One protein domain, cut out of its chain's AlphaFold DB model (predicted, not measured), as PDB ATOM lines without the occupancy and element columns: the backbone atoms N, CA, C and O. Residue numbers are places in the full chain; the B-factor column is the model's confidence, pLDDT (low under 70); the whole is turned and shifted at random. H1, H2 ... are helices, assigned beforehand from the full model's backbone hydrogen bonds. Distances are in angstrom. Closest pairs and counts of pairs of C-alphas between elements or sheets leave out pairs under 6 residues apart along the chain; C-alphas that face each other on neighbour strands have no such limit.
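What this domain is: This is residues 801 to 861 of the 1149 residues of the protein "PNP_UDP_1 domain-containing protein" of Pochonia chlamydosporia 123 (UniProt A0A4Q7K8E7). Helices H2, H3 and H4 make a compact triangle, and short H1 lies across the end where H2 begins and H3 ends. The 61 printed residues have four named helices, H1 to H4 in order, and no named strand: all helix. The radius of gyration of the C-alphas is 11.0 A, the spans 30 by 22 by 17 A.

How they stand to each other: H1, residues 801 to 809, and H3, residues 829 to 845, only just touch, only at their ends, with 3 pairs of C-alphas within 8 A; the closest are Ala 802 and Glu 844, 6.4 A. H2, residues 811 to 825, forms a hairpin with H3 at a steep tilt of 38 degrees; the closest C-alphas, Ala 825 and Val 832, are 6.0 A apart. H4, residues 849 to 857, touches H2 the same way at a shallow tilt of 10 degrees; the closest C-alphas, Leu 817 and Trp 853, are 7.4 A apart. H3 and H4 form a hairpin; the closest C-alphas, Thr 842 and Ile 852, are 6.3 A apart. In H1, H2 and H4 every O i to N i+4 pair is within hydrogen-bond range, in H3 12 of 13.

Where its parts are: H2 measures 21.3 A and H3 24.6 A from first to last C-alpha. C-alpha 801 is at (-35.494, 19.405, 21.777), C-alpha 857 at (-30.312, 33.699, 38.773).

The domain as a whole: The printed part has no cut, its three links are tight, and no printed residue is under pLDDT 70.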
ATOM      1  N   GLN A 801     -34.199  20.078  21.832       87.56
ATOM      2  CA  GLN A 801     -35.494  19.405  21.777       87.56
ATOM      3  C   GLN A 801     -36.233  19.515  23.121       87.56
ATOM      4  O   GLN A 801     -37.427  19.811  23.143       87.56
ATOM      5  N   ALA A 802     -35.514  19.373  24.237       86.88
ATOM      6  CA  ALA A 802     -36.086  19.479  25.575       86.88
ATOM      7  C   ALA A 802     -36.680  20.871  25.851       86.88
ATOM      8  O   ALA A 802     -37.747  20.983  26.453       86.88
ATOM      9  N   PHE A 803     -36.047  21.941  25.358       89.88
ATOM     10  CA  PHE A 803     -36.613  23.287  25.466       89.88
ATOM     11  C   PHE A 803     -37.885  23.450  24.628       89.88
ATOM     12  O   PHE A 803     -38.850  24.064  25.080       89.88
ATOM     13  N   SER A 804     -37.907  22.889  23.415       88.31
ATOM     14  CA  SER A 804     -39.085  22.935  22.539       88.31
ATOM     15  C   SER A 804     -40.288  22.220  23.167       88.31
ATOM     16  O   SER A 804     -41.410  22.728  23.129       88.31
ATOM     17  N   GLU A 805     -40.050  21.077  23.811       88.56
ATOM     18  CA  GLU A 805     -41.063  20.344  24.574       88.56
ATOM     19  C   GLU A 805     -41.546  21.158  25.787       88.56
ATOM     20  O   GLU A 805     -42.756  21.311  25.972       88.56
ATOM     21  N   LEU A 806     -40.639  21.785  26.547       88.06
ATOM     22  CA  LEU A 806     -40.993  22.687  27.653       88.06
ATOM     23  C   LEU A 806     -41.833  23.884  27.198       88.06
ATOM     24  O   LEU A 806     -42.829  24.207  27.840       88.06
ATOM     25  N   ARG A 807     -41.481  24.510  26.069       89.00
ATOM     26  CA  ARG A 807     -42.240  25.627  25.486       89.00
ATOM     27  C   ARG A 807     -43.658  25.207  25.104       89.00
ATOM     28  O   ARG A 807     -44.575  26.011  25.218       89.00
ATOM     29  N   SER A 808     -43.846  23.963  24.657       90.19
ATOM     30  CA  SER A 808     -45.172  23.427  24.329       90.19
ATOM     31  C   SER A 808     -46.033  23.149  25.567       90.19
ATOM     32  O   SER A 808     -47.251  23.312  25.509       90.19
ATOM     33  N   LEU A 809     -45.402  22.756  26.680       89.75
ATOM     34  CA  LEU A 809     -46.068  22.426  27.941       89.75
ATOM     35  C   LEU A 809     -46.399  23.671  28.772       89.75
ATOM     36  O   LEU A 809     -47.493  23.750  29.326       89.75
ATOM     37  N   ASP A 810     -45.481  24.637  28.841       88.88
ATOM     38  CA  ASP A 810     -45.650  25.894  29.576       88.88
ATOM     39  C   ASP A 810     -45.125  27.101  28.766       88.88
ATOM     40  O   ASP A 810     -43.991  27.571  28.954       88.88
ATOM     41  N   PRO A 811     -45.949  27.629  27.840       89.19
ATOM     42  CA  PRO A 811     -45.582  28.767  27.000       89.19
ATOM     43  C   PRO A 811     -45.411  30.083  27.771       89.19
ATOM     44  O   PRO A 811     -44.719  30.987  27.301       89.19
ATOM     45  N   GLU A 812     -46.078  30.238  28.918       90.12
ATOM     46  CA  GLU A 812     -46.085  31.497  29.667       90.12
ATOM     47  C   GLU A 812     -44.801  31.649  30.483       90.12
ATOM     48  O   GLU A 812     -44.109  32.661  30.351       90.12
ATOM     49  N   SER A 813     -44.420  30.619  31.244       87.50
ATOM     50  CA  SER A 813     -43.180  30.637  32.027       87.50
ATOM     51  C   SER A 813     -41.939  30.680  31.134       87.50
ATOM     52  O   SER A 813     -40.968  31.371  31.450       87.50
ATOM     53  N   THR A 814     -41.964  29.998  29.982       87.50
ATOM     54  CA  THR A 814     -40.872  30.088  28.997       87.50
ATOM     55  C   THR A 814     -40.772  31.481  28.377       87.50
ATOM     56  O   THR A 814     -39.661  31.963  28.171       87.50
ATOM     57  N   ARG A 815     -41.888  32.187  28.153       88.50
ATOM     58  CA  ARG A 815     -41.859  33.593  27.715       88.50
ATOM     59  C   ARG A 815     -41.251  34.517  28.767       88.50
ATOM     60  O   ARG A 815     -40.396  35.330  28.428       88.50
ATOM     61  N   GLN A 816     -41.641  34.362  30.033       90.38
ATOM     62  CA  GLN A 816     -41.070  35.141  31.138       90.38
ATOM     63  C   GLN A 816     -39.558  34.919  31.267       90.38
ATOM     64  O   GLN A 816     -38.811  35.868  31.503       90.38
ATOM     65  N   LEU A 817     -39.092  33.686  31.046       89.38
ATOM     66  CA  LEU A 817     -37.667  33.361  31.029       89.38
ATOM     67  C   LEU A 817     -36.924  34.119  29.916       89.38
ATOM     68  O   LEU A 817     -35.862  34.691  30.160       89.38
ATOM     69  N   LEU A 818     -37.480  34.154  28.700       89.50
ATOM     70  CA  LEU A 818     -36.904  34.894  27.570       89.50
ATOM     71  C   LEU A 818     -36.822  36.402  27.861       89.50
ATOM     72  O   LEU A 818     -35.786  37.028  27.603       89.50
ATOM     73  N   ASP A 819     -37.881  36.967  28.446       88.31
ATOM     74  CA  ASP A 819     -37.935  38.374  28.855       88.31
ATOM     75  C   ASP A 819     -36.886  38.696  29.931       88.31
ATOM     76  O   ASP A 819     -36.195  39.718  29.835       88.31
ATOM     77  N   GLU A 820     -36.691  37.808  30.912       90.88
ATOM     78  CA  GLU A 820     -35.682  37.991  31.959       90.88
ATOM     79  C   GLU A 820     -34.254  37.909  31.400       90.88
ATOM     80  O   GLU A 820     -33.413  38.754  31.721       90.88
ATOM     81  N   ILE A 821     -33.963  36.953  30.507       89.62
ATOM     82  CA  ILE A 821     -32.656  36.864  29.829       89.62
ATOM     83  C   ILE A 821     -32.370  38.172  29.082       89.62
ATOM     84  O   ILE A 821     -31.277  38.743  29.200       89.62
ATOM     85  N   ARG A 822     -33.363  38.691  28.349       86.94
ATOM     86  CA  ARG A 822     -33.263  39.970  27.637       86.94
ATOM     87  C   ARG A 822     -33.031  41.140  28.600       86.94
ATOM     88  O   ARG A 822     -32.201  42.009  28.308       86.94
ATOM     89  N   ALA A 823     -33.725  41.178  29.735       86.50
ATOM     90  CA  ALA A 823     -33.576  42.227  30.740       86.50
ATOM     91  C   ALA A 823     -32.178  42.211  31.386       86.50
ATOM     92  O   ALA A 823     -31.509  43.253  31.444       86.50
ATOM     93  N   LYS A 824     -31.687  41.033  31.799       87.00
ATOM     94  CA  LYS A 824     -30.354  40.864  32.406       87.00
ATOM     95  C   LYS A 824     -29.216  41.189  31.442       87.00
ATOM     96  O   LYS A 824     -28.210  41.752  31.875       87.00
ATOM     97  N   ALA A 825     -29.401  40.947  30.144       84.81
ATOM     98  CA  ALA A 825     -28.407  41.253  29.118       84.81
ATOM     99  C   ALA A 825     -28.058  42.746  29.014       84.81
ATOM    100  O   ALA A 825     -26.957  43.094  28.583       84.81
ATOM    101  N   LYS A 826     -28.986  43.654  29.364       83.81
ATOM    102  CA  LYS A 826     -28.797  45.121  29.320       83.81
ATOM    103  C   LYS A 826     -28.165  45.634  28.008       83.81
ATOM    104  O   LYS A 826     -27.382  46.596  28.041       83.81
ATOM    105  N   GLY A 827     -28.474  44.975  26.885       80.88
ATOM    106  CA  GLY A 827     -27.968  45.295  25.545       80.88
ATOM    107  C   GLY A 827     -26.565  44.773  25.203       80.88
ATOM    108  O   GLY A 827     -25.991  45.190  24.197       80.88
ATOM    109  N   VAL A 828     -25.975  43.903  26.031       85.31
ATOM    110  CA  VAL A 828     -24.645  43.309  25.815       85.31
ATOM    111  C   VAL A 828     -24.800  41.942  25.146       85.31
ATOM    112  O   VAL A 828     -24.983  40.926  25.809       85.31
ATOM    113  N   PHE A 829     -24.713  41.909  23.818       84.00
ATOM    114  CA  PHE A 829     -24.976  40.705  23.024       84.00
ATOM    115  C   PHE A 829     -24.026  39.540  23.358       84.00
ATOM    116  O   PHE A 829     -24.457  38.396  23.437       84.00
ATOM    117  N   LEU A 830     -22.747  39.815  23.642       82.56
ATOM    118  CA  LEU A 830     -21.794  38.767  24.043       82.56
ATOM    119  C   LEU A 830     -22.177  38.071  25.357       82.56
ATOM    120  O   LEU A 830     -21.939  36.877  25.507       82.56
ATOM    121  N   TRP A 831     -22.776  38.803  26.299       88.25
ATOM    122  CA  TRP A 831     -23.274  38.210  27.540       88.25
ATOM    123  C   TRP A 831     -24.366  37.185  27.228       88.25
ATOM    124  O   TRP A 831     -24.319  36.072  27.735       88.25
ATOM    125  N   VAL A 832     -25.283  37.530  26.317       86.44
ATOM    126  CA  VAL A 832     -26.363  36.639  25.871       86.44
ATOM    127  C   VAL A 832     -25.797  35.369  25.256       86.44
ATOM    128  O   VAL A 832     -26.223  34.285  25.628       86.44
ATOM    129  N   VAL A 833     -24.807  35.485  24.369       84.19
ATOM    130  CA  VAL A 833     -24.164  34.315  23.750       84.19
ATOM    131  C   VAL A 833     -23.590  33.382  24.821       84.19
ATOM    132  O   VAL A 833     -23.892  32.196  24.815       84.19
ATOM    133  N   LEU A 834     -22.829  33.912  25.784       82.88
ATOM    134  CA  LEU A 834     -22.216  33.105  26.848       82.88
ATOM    135  C   LEU A 834     -23.248  32.473  27.795       82.88
ATOM    136  O   LEU A 834     -23.078  31.335  28.231       82.88
ATOM    137  N   VAL A 835     -24.304  33.213  28.131       86.56
ATOM    138  CA  VAL A 835     -25.345  32.756  29.054       86.56
ATOM    139  C   VAL A 835     -26.257  31.730  28.405       86.56
ATOM    140  O   VAL A 835     -26.499  30.687  29.005       86.56
ATOM    141  N   VAL A 836     -26.719  31.973  27.180       88.25
ATOM    142  CA  VAL A 836     -27.631  31.060  26.482       88.25
ATOM    143  C   VAL A 836     -26.968  29.711  26.233       88.25
ATOM    144  O   VAL A 836     -27.612  28.700  26.465       88.25
ATOM    145  N   GLU A 837     -25.681  29.656  25.873       83.88
ATOM    146  CA  GLU A 837     -24.960  28.377  25.742       83.88
ATOM    147  C   GLU A 837     -24.955  27.573  27.054       83.88
ATOM    148  O   GLU A 837     -25.173  26.362  27.056       83.88
ATOM    149  N   LYS A 838     -24.776  28.244  28.200       84.06
ATOM    150  CA  LYS A 838     -24.850  27.594  29.517       84.06
ATOM    151  C   LYS A 838     -26.271  27.132  29.852       84.06
ATOM    152  O   LYS A 838     -26.440  26.073  30.456       84.06
ATOM    153  N   LEU A 839     -27.282  27.918  29.485       88.50
ATOM    154  CA  LEU A 839     -28.682  27.557  29.700       88.50
ATOM    155  C   LEU A 839     -29.103  26.388  28.808       88.50
ATOM    156  O   LEU A 839     -29.749  25.486  29.317       88.50
ATOM    157  N   VAL A 840     -28.677  26.340  27.541       88.06
ATOM    158  CA  VAL A 840     -28.899  25.187  26.648       88.06
ATOM    159  C   VAL A 840     -28.349  23.912  27.288       88.06
ATOM    160  O   VAL A 840     -29.096  22.950  27.434       88.06
ATOM    161  N   ALA A 841     -27.102  23.932  27.773       85.38
ATOM    162  CA  ALA A 841     -26.524  22.785  28.478       85.38
ATOM    163  C   ALA A 841     -27.313  22.413  29.750       85.38
ATOM    164  O   ALA A 841     -27.534  21.241  30.030       85.38
ATOM    165  N   THR A 842     -27.795  23.410  30.503       87.25
ATOM    166  CA  THR A 842     -28.623  23.174  31.702       87.25
ATOM    167  C   THR A 842     -29.956  22.517  31.346       87.25
ATOM    168  O   THR A 842     -30.388  21.612  32.050       87.25
ATOM    169  N   VAL A 843     -30.596  22.954  30.257       88.94
ATOM    170  CA  VAL A 843     -31.852  22.379  29.762       88.94
ATOM    171  C   VAL A 843     -31.643  20.930  29.319       88.94
ATOM    172  O   VAL A 843     -32.484  20.084  29.604       88.94
ATOM    173  N   GLU A 844     -30.534  20.637  28.637       86.56
ATOM    174  CA  GLU A 844     -30.196  19.282  28.187       86.56
ATOM    175  C   GLU A 844     -29.908  18.332  29.362       86.56
ATOM    176  O   GLU A 844     -30.372  17.192  29.352       86.56
ATOM    177  N   ASP A 845     -29.203  18.807  30.394       85.88
ATOM    178  CA  ASP A 845     -28.862  18.012  31.580       85.88
ATOM    179  C   ASP A 845     -30.044  17.857  32.558       85.88
ATOM    180  O   ASP A 845     -30.211  16.813  33.197       85.88
ATOM    181  N   ASN A 846     -30.856  18.904  32.716       86.44
ATOM    182  CA  ASN A 846     -31.992  18.949  33.631       86.44
ATOM    183  C   ASN A 846     -33.116  19.832  33.053       86.44
ATOM    184  O   ASN A 846     -33.164  21.034  33.332       86.44
ATOM    185  N   PRO A 847     -34.064  19.247  32.298       82.94
ATOM    186  CA  PRO A 847     -35.114  19.980  31.591       82.94
ATOM    187  C   PRO A 847     -36.259  20.409  32.522       82.94
ATOM    188  O   PRO A 847     -37.432  20.252  32.199       82.94
ATOM    189  N   ARG A 848     -35.945  20.920  33.714       87.25
ATOM    190  CA  ARG A 848     -36.914  21.506  34.647       87.25
ATOM    191  C   ARG A 848     -36.799  23.020  34.610       87.25
ATOM    192  O   ARG A 848     -35.694  23.549  34.727       87.25
ATOM    193  N   LEU A 849     -37.931  23.715  34.500       85.88
ATOM    194  CA  LEU A 849     -37.956  25.180  34.477       85.88
ATOM    195  C   LEU A 849     -37.286  25.777  35.718       85.88
ATOM    196  O   LEU A 849     -36.526  26.730  35.580       85.88
ATOM    197  N   GLU A 850     -37.474  25.183  36.898       87.81
ATOM    198  CA  GLU A 850     -36.849  25.651  38.141       87.81
ATOM    199  C   GLU A 850     -35.319  25.617  38.062       87.81
ATOM    200  O   GLU A 850     -34.662  26.581  38.442       87.81
ATOM    201  N   ALA A 851     -34.742  24.551  37.498       85.94
ATOM    202  CA  ALA A 851     -33.293  24.423  37.348       85.94
ATOM    203  C   ALA A 851     -32.723  25.458  36.363       85.94
ATOM    204  O   ALA A 851     -31.620  25.973  36.560       85.94
ATOM    205  N   ILE A 852     -33.485  25.794  35.319       89.12
ATOM    206  CA  ILE A 852     -33.111  26.810  34.330       89.12
ATOM    207  C   ILE A 852     -33.167  28.212  34.957       89.12
ATOM    208  O   ILE A 852     -32.243  29.005  34.762       89.12
ATOM    209  N   TRP A 853     -34.202  28.504  35.753       89.75
ATOM    210  CA  TRP A 853     -34.325  29.752  36.513       89.75
ATOM    211  C   TRP A 853     -33.215  29.905  37.555       89.75
ATOM    212  O   TRP A 853     -32.548  30.938  37.583       89.75
ATOM    213  N   GLU A 854     -32.933  28.864  38.343       87.69
ATOM    214  CA  GLU A 854     -31.818  28.855  39.300       87.69
ATOM    215  C   GLU A 854     -30.473  29.113  38.603       87.69
ATOM    216  O   GLU A 854     -29.649  29.901  39.082       87.69
ATOM    217  N   ALA A 855     -30.254  28.494  37.438       86.81
ATOM    218  CA  ALA A 855     -29.055  28.717  36.643       86.81
ATOM    219  C   ALA A 855     -28.960  30.157  36.115       86.81
ATOM    220  O   ALA A 855     -27.866  30.726  36.126       86.81
ATOM    221  N   LEU A 856     -30.076  30.758  35.685       89.06
ATOM    222  CA  LEU A 856     -30.142  32.152  35.237       89.06
ATOM    223  C   LEU A 856     -29.955  33.153  36.390       89.06
ATOM    224  O   LEU A 856     -29.347  34.210  36.204       89.06
ATOM    225  N   ASP A 857     -30.451  32.848  37.586       86.94
ATOM    226  CA  ASP A 857     -30.312  33.699  38.773       86.94
ATOM    227  C   ASP A 857     -28.915  33.677  39.374       86.94
ATOM    228  O   ASP A 857     -28.428  34.705  39.854       86.94
ATOM    229  N   ALA A 858     -28.211  32.556  39.244       84.56
ATOM    230  CA  ALA A 858     -26.815  32.442  39.637       84.56
ATOM    231  C   ALA A 858     -25.835  33.182  38.699       84.56
ATOM    232  O   ALA A 858     -24.632  33.205  38.982       84.56
ATOM    233  N   LEU A 859     -26.299  33.742  37.573       83.19
ATOM    234  CA  LEU A 859     -25.453  34.424  36.590       83.19
ATOM    235  C   LEU A 859     -25.420  35.948  36.815       83.19
ATOM    236  O   LEU A 859     -26.467  36.596  36.880       83.19
ATOM    237  N   PRO A 860     -24.225  36.564  36.898       83.94
ATOM    238  CA  PRO A 860     -24.085  37.996  37.089       83.94
ATOM    239  C   PRO A 860     -24.465  38.763  35.815       83.94
ATOM    240  O   PRO A 860     -24.182  38.296  34.713       83.94
ATOM    241  N   PRO A 861     -25.035  39.975  35.935       74.81
ATOM    242  CA  PRO A 861     -25.499  40.772  34.796       74.81
ATOM    243  C   PRO A 861     -24.385  41.552  34.070       74.81
ATOM    244  O   PRO A 861     -24.664  42.287  33.124       74.81
TER     245      PRO A 861